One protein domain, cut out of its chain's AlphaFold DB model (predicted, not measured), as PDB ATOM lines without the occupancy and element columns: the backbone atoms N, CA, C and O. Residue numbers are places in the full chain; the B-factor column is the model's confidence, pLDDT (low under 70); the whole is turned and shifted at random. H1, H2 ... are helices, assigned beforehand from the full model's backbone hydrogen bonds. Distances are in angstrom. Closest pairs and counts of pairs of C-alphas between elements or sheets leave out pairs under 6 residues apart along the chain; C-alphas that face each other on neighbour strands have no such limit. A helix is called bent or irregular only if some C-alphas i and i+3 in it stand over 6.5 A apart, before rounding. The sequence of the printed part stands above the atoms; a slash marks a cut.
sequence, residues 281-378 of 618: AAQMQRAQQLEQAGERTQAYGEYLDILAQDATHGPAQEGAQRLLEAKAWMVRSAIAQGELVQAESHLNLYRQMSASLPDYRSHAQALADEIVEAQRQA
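This is residues 281 to 378 of the 618 residues of an uncharacterized protein of Thiorhodospira sibirica ATCC 700588 (UniProt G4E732). You are looking at an elongated, staggered bundle of five helices, with the long H3 running through the middle: the hairpin of H1 and H2 sits at one end, where H2 packs on residues 316 to 323 of H3, and H4 and H5 pack with H3 towards the other end. The bundle is up and down, each helix running against the one before it, and H1 and H5 lie farthest from the middle. The printed part has 98 residues with five named helices, in the order H1 H2 H3 H4 H5, and no named strand; its class is all helix. It is only just compact, close to loose, with a radius of gyration of the C-alphas of 14.6 A and spans of 48 by 27 by 16 A.

Find C-alpha 281 at (124.325, 180.643, 155.711); from there H1 runs through residues 281 to 292, 16.8 A from first to last C-alpha. H2, residues 296 to 309, covers 20.3 A. Look next at C-alpha 314 at (125.491, 169.904, 149.497), where H3 begins; it holds residues 314 to 336 and is 32.6 A long. H4, residues 340 to 354, covers 20.4 A. H5, residues 358 to 378, is 31.5 A long and ends at C-alpha 378 at (138.330, 137.347, 172.125); it is neither bent nor irregular, but only just: C-alphas 359 and 362 are 6.1 A apart.

Begin at H3, the hub, which touches H2, H4 and H5. H3 and H4 form a helical hairpin at a shallow tilt of 16 degrees, opposite ways; their closest C-alphas, of Val 331 and Ala 343, are 4.5 A apart. H5 touches H3 with residues 367 to 374 alone, and H3 touches H5 with residues 328 to 335 alone; the two run the same way at a shallow tilt of 9 degrees, and their closest C-alphas, of Ile 335 and Ile 371, are 6.6 A apart. H4 and H5 are a hairpin at a shallow tilt of 7 degrees, with the C-alphas of Ser 354 and Tyr 360 closest at 5.5 A. H2 and H3 are a hairpin at a steep tilt of 35.1 degrees, only just past shallow; the C-alphas of Tyr 303 and Ala 316 are closest at 5.0 A. H1 and H2 are a hairpin at a shallow tilt of 19 degrees, with the C-alphas of Ala 287 and Ala 299 closest at 4.4 A. H1 is apart from H4 and H5, and H2 is apart from H5. In H1, H2, H3 and H4 every O i to N i+4 pair is within hydrogen-bond range; in H5, 15 of 17 are.

The two C-alphas farthest apart are the first and last printed, of Ala 281 and Ala 378, at 48.4 A. The printed part has no cut, and the four links between the helices are tight. Look in the B-factor column for a mean pLDDT of the printed part of 83.1; residue 342 and residues 356 to 358 are under 70.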
ATOM      1  N   ALA A 281     122.908 180.276 155.716       90.56
ATOM      2  CA  ALA A 281     124.325 180.643 155.711       90.56
ATOM      3  C   ALA A 281     124.882 180.887 157.129       90.56
ATOM      4  O   ALA A 281     125.986 180.441 157.450       90.56
ATOM      5  N   ALA A 282     124.111 181.548 158.000       89.00
ATOM      6  CA  ALA A 282     124.494 181.767 159.394       89.00
ATOM      7  C   ALA A 282     124.541 180.454 160.200       89.00
ATOM      8  O   ALA A 282     125.481 180.239 160.971       89.00
ATOM      9  N   GLN A 283     123.573 179.554 159.993       90.56
ATOM     10  CA  GLN A 283     123.582 178.214 160.594       90.56
ATOM     11  C   GLN A 283     124.784 177.393 160.115       90.56
ATOM     12  O   GLN A 283     125.467 176.772 160.924       90.56
ATOM     13  N   MET A 284     125.120 177.468 158.824       93.69
ATOM     14  CA  MET A 284     126.277 176.774 158.258       93.69
ATOM     15  C   MET A 284     127.593 177.239 158.899       93.69
ATOM     16  O   MET A 284     128.435 176.416 159.265       93.69
ATOM     17  N   GLN A 285     127.769 178.550 159.090       92.75
ATOM     18  CA  GLN A 285     128.939 179.085 159.797       92.75
ATOM     19  C   GLN A 285     128.992 178.624 161.255       92.75
ATOM     20  O   GLN A 285     130.068 178.294 161.756       92.75
ATOM     21  N   ARG A 286     127.845 178.571 161.936       90.50
ATOM     22  CA  ARG A 286     127.764 178.077 163.313       90.50
ATOM     23  C   ARG A 286     128.145 176.600 163.407       90.50
ATOM     24  O   ARG A 286     128.943 176.247 164.272       90.50
ATOM     25  N   ALA A 287     127.643 175.762 162.500       85.50
ATOM     26  CA  ALA A 287     127.991 174.345 162.429       85.50
ATOM     27  C   ALA A 287     129.509 174.150 162.267       85.50
ATOM     28  O   ALA A 287     130.130 173.413 163.030       85.50
ATOM     29  N   GLN A 288     130.140 174.904 161.359       90.56
ATOM     30  CA  GLN A 288     131.593 174.863 161.152       90.56
ATOM     31  C   GLN A 288     132.392 175.337 162.377       90.56
ATOM     32  O   GLN A 288     133.433 174.765 162.696       90.56
ATOM     33  N   GLN A 289     131.918 176.361 163.091       88.69
ATOM     34  CA  GLN A 289     132.553 176.813 164.334       88.69
ATOM     35  C   GLN A 289     132.470 175.751 165.435       88.69
ATOM     36  O   GLN A 289     133.447 175.546 166.154       88.69
ATOM     37  N   LEU A 290     131.338 175.052 165.546       81.38
ATOM     38  CA  LEU A 290     131.172 173.939 166.481       81.38
ATOM     39  C   LEU A 290     132.097 172.768 166.129       81.38
ATOM     40  O   LEU A 290     132.712 172.196 167.027       81.38
ATOM     41  N   GLU A 291     132.279 172.453 164.839       82.69
ATOM     42  CA  GLU A 291     133.273 171.457 164.409       82.69
ATOM     43  C   GLU A 291     134.694 171.853 164.834       82.69
ATOM     44  O   GLU A 291     135.416 171.033 165.406       82.69
ATOM     45  N   GLN A 292     135.089 173.111 164.600       82.00
ATOM     46  CA  GLN A 292     136.407 173.633 164.986       82.00
ATOM     47  C   GLN A 292     136.609 173.656 166.505       82.00
ATOM     48  O   GLN A 292     137.720 173.432 166.982       82.00
ATOM     49  N   ALA A 293     135.538 173.885 167.267       76.25
ATOM     50  CA  ALA A 293     135.539 173.826 168.725       76.25
ATOM     51  C   ALA A 293     135.536 172.386 169.280       76.25
ATOM     52  O   ALA A 293     135.662 172.197 170.488       76.25
ATOM     53  N   GLY A 294     135.404 171.365 168.423       74.25
ATOM     54  CA  GLY A 294     135.332 169.960 168.827       74.25
ATOM     55  C   GLY A 294     133.943 169.501 169.287       74.25
ATOM     56  O   GLY A 294     133.779 168.333 169.644       74.25
ATOM     57  N   GLU A 295     132.923 170.360 169.215       78.00
ATOM     58  CA  GLU A 295     131.530 170.081 169.589       78.00
ATOM     59  C   GLU A 295     130.776 169.337 168.468       78.00
ATOM     60  O   GLU A 295     129.718 169.746 167.987       78.00
ATOM     61  N   ARG A 296     131.338 168.201 168.036       77.88
ATOM     62  CA  ARG A 296     130.928 167.463 166.828       77.88
ATOM     63  C   ARG A 296     129.461 167.012 166.823       77.88
ATOM     64  O   ARG A 296     128.834 167.034 165.773       77.88
ATOM     65  N   THR A 297     128.884 166.637 167.965       72.44
ATOM     66  CA  THR A 297     127.463 166.234 168.036       72.44
ATOM     67  C   THR A 297     126.519 167.418 167.822       72.44
ATOM     68  O   THR A 297     125.499 167.271 167.156       72.44
ATOM     69  N   GLN A 298     126.870 168.601 168.334       77.38
ATOM     70  CA  GLN A 298     126.078 169.814 168.111       77.38
ATOM     71  C   GLN A 298     126.239 170.322 166.677       77.38
ATOM     72  O   GLN A 298     125.250 170.690 166.052       77.38
ATOM     73  N   ALA A 299     127.459 170.267 166.131       80.06
ATOM     74  CA  ALA A 299     127.707 170.572 164.724       80.06
ATOM     75  C   ALA A 299     126.869 169.679 163.793       80.06
ATOM     76  O   ALA A 299     126.252 170.167 162.852       80.06
ATOM     77  N   TYR A 300     126.793 168.381 164.101       79.62
ATOM     78  CA  TYR A 300     125.969 167.429 163.362       79.62
ATOM     79  C   TYR A 300     124.470 167.765 163.424       79.62
ATOM     80  O   TYR A 300     123.796 167.712 162.399       79.62
ATOM     81  N   GLY A 301     123.958 168.165 164.595       80.38
ATOM     82  CA  GLY A 301     122.577 168.641 164.742       80.38
ATOM     83  C   GLY A 301     122.273 169.854 163.856       80.38
ATOM     84  O   GLY A 301     121.289 169.838 163.124       80.38
ATOM     85  N   GLU A 302     123.163 170.850 163.832       86.12
ATOM     86  CA  GLU A 302     123.007 172.037 162.976       86.12
ATOM     87  C   GLU A 302     123.014 171.678 161.476       86.12
ATOM     88  O   GLU A 302     122.243 172.248 160.705       86.12
ATOM     89  N   TYR A 303     123.818 170.697 161.039       86.50
ATOM     90  CA  TYR A 303     123.753 170.213 159.653       86.50
ATOM     91  C   TYR A 303     122.420 169.540 159.323       86.50
ATOM     92  O   TYR A 303     121.885 169.769 158.239       86.50
ATOM     93  N   LEU A 304     121.857 168.746 160.238       83.94
ATOM     94  CA  LEU A 304     120.540 168.139 160.032       83.94
ATOM     95  C   LEU A 304     119.424 169.188 159.978       83.94
ATOM     96  O   LEU A 304     118.534 169.069 159.138       83.94
ATOM     97  N   ASP A 305     119.492 170.232 160.805       85.25
ATOM     98  CA  ASP A 305     118.517 171.327 160.793       85.25
ATOM     99  C   ASP A 305     118.571 172.133 159.487       85.25
ATOM    100  O   ASP A 305     117.535 172.587 158.990       85.25
ATOM    101  N   ILE A 306     119.760 172.286 158.893       87.06
ATOM    102  CA  ILE A 306     119.914 172.861 157.549       87.06
ATOM    103  C   ILE A 306     119.289 171.932 156.502       87.06
ATOM    104  O   ILE A 306     118.519 172.398 155.668       87.06
ATOM    105  N   LEU A 307     119.555 170.624 156.563       83.50
ATOM    106  CA  LEU A 307     119.009 169.645 155.614       83.50
ATOM    107  C   LEU A 307     117.491 169.457 155.736       83.50
ATOM    108  O   LEU A 307     116.829 169.121 154.756       83.50
ATOM    109  N   ALA A 308     116.916 169.709 156.911       82.75
ATOM    110  CA  ALA A 308     115.471 169.752 157.097       82.75
ATOM    111  C   ALA A 308     114.829 170.962 156.388       82.75
ATOM    112  O   ALA A 308     113.673 170.890 155.974       82.75
ATOM    113  N   GLN A 309     115.573 172.065 156.239       84.69
ATOM    114  CA  GLN A 309     115.128 173.278 155.545       84.69
ATOM    115  C   GLN A 309     115.431 173.245 154.037       84.69
ATOM    116  O   GLN A 309     114.630 173.739 153.245       84.69
ATOM    117  N   ASP A 310     116.573 172.675 153.648       85.94
ATOM    118  CA  ASP A 310     117.008 172.444 152.270       85.94
ATOM    119  C   ASP A 310     117.754 171.104 152.184       85.94
ATOM    120  O   ASP A 310     118.962 171.007 152.413       85.94
ATOM    121  N   ALA A 311     117.023 170.056 151.805       80.38
ATOM    122  CA  ALA A 311     117.550 168.696 151.718       80.38
ATOM    123  C   ALA A 311     118.657 168.533 150.666       80.38
ATOM    124  O   ALA A 311     119.387 167.542 150.704       80.38
ATOM    125  N   THR A 312     118.793 169.483 149.736       86.06
ATOM    126  CA  THR A 312     119.792 169.457 148.658       86.06
ATOM    127  C   THR A 312     121.033 170.293 148.958       86.06
ATOM    128  O   THR A 312     121.917 170.408 148.107       86.06
ATOM    129  N   HIS A 313     121.135 170.850 150.167       88.94
ATOM    130  CA  HIS A 313     122.248 171.700 150.568       88.94
ATOM    131  C   HIS A 313     123.556 170.897 150.719       88.94
ATOM    132  O   HIS A 313     123.918 170.440 151.808       88.94
ATOM    133  N   GLY A 314     124.292 170.748 149.614       88.50
ATOM    134  CA  GLY A 314     125.491 169.904 149.497       88.50
ATOM    135  C   GLY A 314     126.516 170.057 150.631       88.50
ATOM    136  O   GLY A 314     126.867 169.054 151.249       88.50
ATOM    137  N   PRO A 315     126.935 171.280 151.014       91.00
ATOM    138  CA  PRO A 315     127.897 171.460 152.104       91.00
ATOM    139  C   PRO A 315     127.433 170.904 153.461       91.00
ATOM    140  O   PRO A 315     128.260 170.484 154.268       91.00
ATOM    141  N   ALA A 316     126.121 170.904 153.723       86.19
ATOM    142  CA  ALA A 316     125.569 170.360 154.962       86.19
ATOM    143  C   ALA A 316     125.510 168.825 154.916       86.19
ATOM    144  O   ALA A 316     125.801 168.180 155.922       86.19
ATOM    145  N   GLN A 317     125.228 168.241 153.743       84.69
ATOM    146  CA  GLN A 317     125.328 166.792 153.524       84.69
ATOM    147  C   GLN A 317     126.764 166.301 153.751       84.69
ATOM    148  O   GLN A 317     126.978 165.356 154.507       84.69
ATOM    149  N   GLU A 318     127.751 166.985 153.164       87.50
ATOM    150  CA  GLU A 318     129.171 166.655 153.336       87.50
ATOM    151  C   GLU A 318     129.618 166.777 154.801       87.50
ATOM    152  O   GLU A 318     130.309 165.896 155.313       87.50
ATOM    153  N   GLY A 319     129.209 167.844 155.500       85.75
ATOM    154  CA  GLY A 319     129.503 168.032 156.924       85.75
ATOM    155  C   GLY A 319     128.946 166.898 157.789       85.75
ATOM    156  O   GLY A 319     129.686 166.268 158.548       85.75
ATOM    157  N   ALA A 320     127.662 166.571 157.613       85.69
ATOM    158  CA  ALA A 320     127.010 165.479 158.330       85.69
ATOM    159  C   ALA A 320     127.684 164.120 158.063       85.69
ATOM    160  O   ALA A 320     127.976 163.377 159.007       85.69
ATOM    161  N   GLN A 321     127.993 163.818 156.798       86.69
ATOM    162  CA  GLN A 321     128.648 162.570 156.405       86.69
ATOM    163  C   GLN A 321     130.039 162.428 157.032       86.69
ATOM    164  O   GLN A 321     130.332 161.395 157.636       86.69
ATOM    165  N   ARG A 322     130.881 163.468 156.978       86.81
ATOM    166  CA  ARG A 322     132.226 163.418 157.581       86.81
ATOM    167  C   ARG A 322     132.193 163.111 159.073       86.81
ATOM    168  O   ARG A 322     133.038 162.369 159.570       86.81
ATOM    169  N   LEU A 323     131.246 163.695 159.809       85.69
ATOM    170  CA  LEU A 323     131.137 163.479 161.253       85.69
ATOM    171  C   LEU A 323     130.692 162.050 161.589       85.69
ATOM    172  O   LEU A 323     131.182 161.478 162.568       85.69
ATOM    173  N   LEU A 324     129.821 161.458 160.767       85.81
ATOM    174  CA  LEU A 324     129.459 160.043 160.870       85.81
ATOM    175  C   LEU A 324     130.648 159.136 160.547       85.81
ATOM    176  O   LEU A 324     130.969 158.256 161.344       85.81
ATOM    177  N   GLU A 325     131.358 159.378 159.447       85.94
ATOM    178  CA  GLU A 325     132.540 158.594 159.060       85.94
ATOM    179  C   GLU A 325     133.644 158.652 160.122       85.94
ATOM    180  O   GLU A 325     134.207 157.621 160.495       85.94
ATOM    181  N   ALA A 326     133.900 159.831 160.698       80.44
ATOM    182  CA  ALA A 326     134.839 159.982 161.805       80.44
ATOM    183  C   ALA A 326     134.420 159.158 163.034       80.44
ATOM    184  O   ALA A 326     135.267 158.609 163.741       80.44
ATOM    185  N   LYS A 327     133.113 159.045 163.301       86.94
ATOM    186  CA  LYS A 327     132.590 158.227 164.402       86.94
ATOM    187  C   LYS A 327     132.671 156.731 164.103       86.94
ATOM    188  O   LYS A 327     133.080 155.985 164.988       86.94
ATOM    189  N   ALA A 328     132.382 156.303 162.877       85.94
ATOM    190  CA  ALA A 328     132.599 154.923 162.443       85.94
ATOM    191  C   ALA A 328     134.079 154.521 162.552       85.94
ATOM    192  O   ALA A 328     134.397 153.433 163.033       85.94
ATOM    193  N   TRP A 329     134.994 155.420 162.178       89.25
ATOM    194  CA  TRP A 329     136.430 155.202 162.341       89.25
ATOM    195  C   TRP A 329     136.819 155.000 163.814       89.25
ATOM    196  O   TRP A 329     137.584 154.087 164.112       89.25
ATOM    197  N   MET A 330     136.250 155.778 164.745       78.69
ATOM    198  CA  MET A 330     136.481 155.592 166.188       78.69
ATOM    199  C   MET A 330     136.011 154.217 166.687       78.69
ATOM    200  O   MET A 330     136.728 153.588 167.461       78.69
ATOM    201  N   VAL A 331     134.851 153.729 166.226       83.88
ATOM    202  CA  VAL A 331     134.369 152.371 166.552       83.88
ATOM    203  C   VAL A 331     135.392 151.329 166.098       83.88
ATOM    204  O   VAL A 331     135.857 150.525 166.901       83.88
ATOM    205  N   ARG A 332     135.806 151.388 164.828       90.50
ATOM    206  CA  ARG A 332     136.763 150.433 164.247       90.50
ATOM    207  C   ARG A 332     138.148 150.504 164.881       90.50
ATOM    208  O   ARG A 332     138.785 149.474 165.065       90.50
ATOM    209  N   SER A 333     138.607 151.699 165.243       82.31
ATOM    210  CA  SER A 333     139.872 151.882 165.957       82.31
ATOM    211  C   SER A 333     139.837 151.228 167.337       82.31
ATOM    212  O   SER A 333     140.798 150.562 167.704       82.31
ATOM    213  N   ALA A 334     138.738 151.382 168.083       77.06
ATOM    214  CA  ALA A 334     138.572 150.746 169.390       77.06
ATOM    215  C   ALA A 334     138.495 149.212 169.270       77.06
ATOM    216  O   ALA A 334     139.138 148.508 170.044       77.06
ATOM    217  N   ILE A 335     137.806 148.686 168.245       87.69
ATOM    218  CA  ILE A 335     137.814 147.245 167.928       87.69
ATOM    219  C   ILE A 335     139.245 146.752 167.674       87.69
ATOM    220  O   ILE A 335     139.669 145.767 168.272       87.69
ATOM    221  N   ALA A 336     140.012 147.454 166.833       86.81
ATOM    222  CA  ALA A 336     141.389 147.079 166.505       86.81
ATOM    223  C   ALA A 336     142.338 147.119 167.718       86.81
ATOM    224  O   ALA A 336     143.336 146.404 167.741       86.81
ATOM    225  N   GLN A 337     142.028 147.945 168.719       80.75
ATOM    226  CA  GLN A 337     142.775 148.053 169.975       80.75
ATOM    227  C   GLN A 337     142.298 147.054 171.045       80.75
ATOM    228  O   GLN A 337     142.891 146.986 172.117       80.75
ATOM    229  N   GLY A 338     141.255 146.261 170.767       82.94
ATOM    230  CA  GLY A 338     140.650 145.334 171.730       82.94
ATOM    231  C   GLY A 338     139.782 146.017 172.797       82.94
ATOM    232  O   GLY A 338     139.325 145.368 173.736       82.94
ATOM    233  N   GLU A 339     139.510 147.315 172.659       85.94
ATOM    234  CA  GLU A 339     138.735 148.127 173.600       85.94
ATOM    235  C   GLU A 339     137.227 148.023 173.304       85.94
ATOM    236  O   GLU A 339     136.564 148.985 172.912       85.94
ATOM    237  N   LEU A 340     136.659 146.825 173.472       83.62
ATOM    238  CA  LEU A 340     135.289 146.516 173.027       83.62
ATOM    239  C   LEU A 340     134.206 147.367 173.720       83.62
ATOM    240  O   LEU A 340     133.234 147.764 173.079       83.62
ATOM    241  N   VAL A 341     134.405 147.741 174.988       78.12
ATOM    242  CA  VAL A 341     133.496 148.648 175.722       78.12
ATOM    243  C   VAL A 341     133.498 150.056 175.109       78.12
ATOM    244  O   VAL A 341     132.455 150.701 174.972       78.12
ATOM    245  N   GLN A 342     134.669 150.539 174.687       65.06
ATOM    246  CA  GLN A 342     134.806 151.839 174.036       65.06
ATOM    247  C   GLN A 342     134.228 151.817 172.615       65.06
ATOM    248  O   GLN A 342     133.579 152.782 172.198       65.06
ATOM    249  N   ALA A 343     134.375 150.695 171.903       77.06
ATOM    250  CA  ALA A 343     133.733 150.474 170.612       77.06
ATOM    251  C   ALA A 343     132.198 150.544 170.716       77.06
ATOM    252  O   ALA A 343     131.564 151.245 169.923       77.06
ATOM    253  N   GLU A 344     131.596 149.905 171.727       80.62
ATOM    254  CA  GLU A 344     130.145 149.956 171.973       80.62
ATOM    255  C   GLU A 344     129.658 151.371 172.320       80.62
ATOM    256  O   GLU A 344     128.633 151.829 171.804       80.62
ATOM    257  N   SER A 345     130.416 152.108 173.135       71.00
ATOM    258  CA  SER A 345     130.119 153.509 173.459       71.00
ATOM    259  C   SER A 345     130.120 154.398 172.206       71.00
ATOM    260  O   SER A 345     129.183 155.171 171.965       71.00
ATOM    261  N   HIS A 346     131.127 154.249 171.339       75.56
ATOM    262  CA  HIS A 346     131.187 154.968 170.067       75.56
ATOM    263  C   HIS A 346     130.058 154.567 169.106       75.56
ATOM    264  O   HIS A 346     129.512 155.442 168.427       75.56
ATOM    265  N   LEU A 347     129.663 153.291 169.088       85.75
ATOM    266  CA  LEU A 347     128.562 152.788 168.270       85.75
ATOM    267  C   LEU A 347     127.206 153.346 168.719       85.75
ATOM    268  O   LEU A 347     126.386 153.720 167.881       85.75
ATOM    269  N   ASN A 348     126.963 153.459 170.024       80.19
ATOM    270  CA  ASN A 348     125.730 154.058 170.537       80.19
ATOM    271  C   ASN A 348     125.595 155.523 170.112       80.19
ATOM    272  O   ASN A 348     124.528 155.944 169.666       80.19
ATOM    273  N   LEU A 349     126.694 156.279 170.151       72.56
ATOM    274  CA  LEU A 349     126.699 157.656 169.666       72.56
ATOM    275  C   LEU A 349     126.552 157.735 168.135       72.56
ATOM    276  O   LEU A 349     125.854 158.616 167.638       72.56
ATOM    277  N   TYR A 350     127.140 156.795 167.384       82.62
ATOM    278  CA  TYR A 350     126.917 156.671 165.939       82.62
ATOM    279  C   TYR A 350     125.432 156.444 165.622       82.62
ATOM    280  O   TYR A 350     124.879 157.153 164.788       82.62
ATOM    281  N   ARG A 351     124.762 155.525 166.334       84.75
ATOM    282  CA  ARG A 351     123.322 155.242 166.178       84.75
ATOM    283  C   ARG A 351     122.451 156.459 166.462       84.75
ATOM    284  O   ARG A 351     121.490 156.695 165.734       84.75
ATOM    285  N   GLN A 352     122.784 157.229 167.499       75.25
ATOM    286  CA  GLN A 352     122.082 158.474 167.820       75.25
ATOM    287  C   GLN A 352     122.205 159.491 166.682       75.25
ATOM    288  O   GLN A 352     121.207 160.081 166.277       75.25
ATOM    289  N   MET A 353     123.406 159.651 166.119       75.31
ATOM    290  CA  MET A 353     123.636 160.545 164.982       75.31
ATOM    291  C   MET A 353     122.933 160.030 163.710       75.31
ATOM    292  O   MET A 353     122.285 160.792 162.997       75.31
ATOM    293  N   SER A 354     122.982 158.729 163.425       79.38
ATOM    294  CA  SER A 354     122.423 158.150 162.198       79.38
ATOM    295  C   SER A 354     120.912 157.879 162.244       79.38
ATOM    296  O   SER A 354     120.354 157.409 161.254       79.38
ATOM    297  N   ALA A 355     120.230 158.125 163.369       72.38
ATOM    298  CA  ALA A 355     118.834 157.719 163.585       72.38
ATOM    299  C   ALA A 355     117.871 158.243 162.501       72.38
ATOM    300  O   ALA A 355     116.966 157.522 162.057       72.38
ATOM    301  N   SER A 356     118.108 159.466 162.027       64.44
ATOM    302  CA  SER A 356     117.268 160.162 161.044       64.44
ATOM    303  C   SER A 356     117.633 159.870 159.583       64.44
ATOM    304  O   SER A 356     116.935 160.341 158.690       64.44
ATOM    305  N   LEU A 357     118.690 159.091 159.321       69.31
ATOM    306  CA  LEU A 357     119.194 158.814 157.973       69.31
ATOM    307  C   LEU A 357     119.076 157.312 157.644       69.31
ATOM    308  O   LEU A 357     119.863 156.512 158.159       69.31
ATOM    309  N   PRO A 358     118.112 156.901 156.796       68.50
ATOM    310  CA  PRO A 358     117.850 155.490 156.492       68.50
ATOM    311  C   PRO A 358     119.083 154.713 156.009       68.50
ATOM    312  O   PRO A 358     119.349 153.626 156.523       68.50
ATOM    313  N   ASP A 359     119.881 155.302 155.116       74.25
ATOM    314  CA  ASP A 359     121.079 154.673 154.536       74.25
ATOM    315  C   ASP A 359     122.208 154.447 155.557       74.25
ATOM    316  O   ASP A 359     123.100 153.628 155.345       74.25
ATOM    317  N   TYR A 360     122.178 155.138 156.700       75.25
ATOM    318  CA  TYR A 360     123.201 155.024 157.743       75.25
ATOM    319  C   TYR A 360     122.791 154.098 158.897       75.25
ATOM    320  O   TYR A 360     123.643 153.713 159.700       75.25
ATOM    321  N   ARG A 361     121.524 153.656 158.960       74.31
ATOM    322  CA  ARG A 361     121.093 152.620 159.918       74.31
ATOM    323  C   ARG A 361     121.680 151.250 159.581       74.31
ATOM    324  O   ARG A 361     122.087 150.532 160.490       74.31
ATOM    325  N   SER A 362     121.772 150.908 158.296       80.56
ATOM    326  CA  SER A 362     122.440 149.682 157.832       80.56
ATOM    327  C   SER A 362     123.935 149.696 158.170       80.56
ATOM    328  O   SER A 362     124.464 148.693 158.638       80.56
ATOM    329  N   HIS A 363     124.595 150.850 158.044       87.25
ATOM    330  CA  HIS A 363     125.982 151.033 158.481       87.25
ATOM    331  C   HIS A 363     126.156 150.856 159.995       87.25
ATOM    332  O   HIS A 363     127.120 150.235 160.433       87.25
ATOM    333  N   ALA A 364     125.216 151.357 160.805       84.06
ATOM    334  CA  ALA A 364     125.246 151.147 162.252       84.06
ATOM    335  C   ALA A 364     125.095 149.662 162.624       84.06
ATOM    336  O   ALA A 364     125.713 149.206 163.583       84.06
ATOM    337  N   GLN A 365     124.293 148.906 161.869       86.69
ATOM    338  CA  GLN A 365     124.182 147.462 162.058       86.69
ATOM    339  C   GLN A 365     125.485 146.749 161.683       86.69
ATOM    340  O   GLN A 365     125.971 145.951 162.472       86.69
ATOM    341  N   ALA A 366     126.103 147.102 160.552       92.25
ATOM    342  CA  ALA A 366     127.386 146.525 160.146       92.25
ATOM    343  C   ALA A 366     128.487 146.746 161.201       92.25
ATOM    344  O   ALA A 366     129.211 145.818 161.543       92.25
ATOM    345  N   LEU A 367     128.566 147.947 161.786       90.75
ATOM    346  CA  LEU A 367     129.493 148.232 162.889       90.75
ATOM    347  C   LEU A 367     129.171 147.425 164.158       90.75
ATOM    348  O   LEU A 367     130.083 147.059 164.893       90.75
ATOM    349  N   ALA A 368     127.895 147.144 164.430       90.75
ATOM    350  CA  ALA A 368     127.496 146.278 165.540       90.75
ATOM    351  C   ALA A 368     127.955 144.833 165.319       90.75
ATOM    352  O   ALA A 368     128.478 144.208 166.240       90.75
ATOM    353  N   ASP A 369     127.798 144.332 164.096       94.06
ATOM    354  CA  ASP A 369     128.218 142.986 163.719       94.06
ATOM    355  C   ASP A 369     129.752 142.842 163.807       94.06
ATOM    356  O   ASP A 369     130.242 141.823 164.294       94.06
ATOM    357  N   GLU A 370     130.516 143.885 163.444       94.12
ATOM    358  CA  GLU A 370     131.978 143.941 163.629       94.12
ATOM    359  C   GLU A 370     132.387 143.809 165.117       94.12
ATOM    360  O   GLU A 370     133.342 143.094 165.427       94.12
ATOM    361  N   ILE A 371     131.657 144.438 166.050       88.62
ATOM    362  CA  ILE A 371     131.917 144.311 167.500       88.62
ATOM    363  C   ILE A 371     131.621 142.891 167.990       88.62
ATOM    364  O   ILE A 371     132.424 142.317 168.725       88.62
ATOM    365  N   VAL A 372     130.486 142.316 167.587       90.62
ATOM    366  CA  VAL A 372     130.090 140.955 167.991       90.62
ATOM    367  C   VAL A 372     131.099 139.922 167.490       90.62
ATOM    368  O   VAL A 372     131.443 138.985 168.211       90.62
ATOM    369  N   GLU A 373     131.608 140.089 166.272       92.06
ATOM    370  CA  GLU A 373     132.646 139.213 165.733       92.06
ATOM    371  C   GLU A 373     133.967 139.354 166.507       92.06
ATOM    372  O   GLU A 373     134.576 138.350 166.878       92.06
ATOM    373  N   ALA A 374     134.370 140.577 166.859       86.25
ATOM    374  CA  ALA A 374     135.546 140.803 167.701       86.25
ATOM    375  C   ALA A 374     135.389 140.202 169.115       86.25
ATOM    376  O   ALA A 374     136.331 139.614 169.645       86.25
ATOM    377  N   GLN A 375     134.188 140.268 169.706       84.56
ATOM    378  CA  GLN A 375     133.860 139.602 170.974       84.56
ATOM    379  C   GLN A 375     134.012 138.078 170.873       84.56
ATOM    380  O   GLN A 375     134.570 137.451 171.772       84.56
ATOM    381  N   ARG A 376     133.565 137.468 169.768       85.38
ATOM    382  CA  ARG A 376     133.726 136.021 169.534       85.38
ATOM    383  C   ARG A 376     135.189 135.618 169.416       85.38
ATOM    384  O   ARG A 376     135.581 134.602 169.984       85.38
ATOM    385  N   GLN A 377     135.994 136.415 168.721       81.06
ATOM    386  CA  GLN A 377     137.427 136.162 168.562       81.06
ATOM    387  C   GLN A 377     138.197 136.316 169.883       81.06
ATOM    388  O   GLN A 377     139.141 135.568 170.115       81.06
ATOM    389  N   ALA A 378     137.757 137.203 170.782       70.25
ATOM    390  CA  ALA A 378     138.330 137.347 172.125       70.25
ATOM    391  C   ALA A 378     138.012 136.165 173.067       70.25
ATOM    392  O   ALA A 378     138.757 135.914 174.012       70.25
TER     393      ALA A 378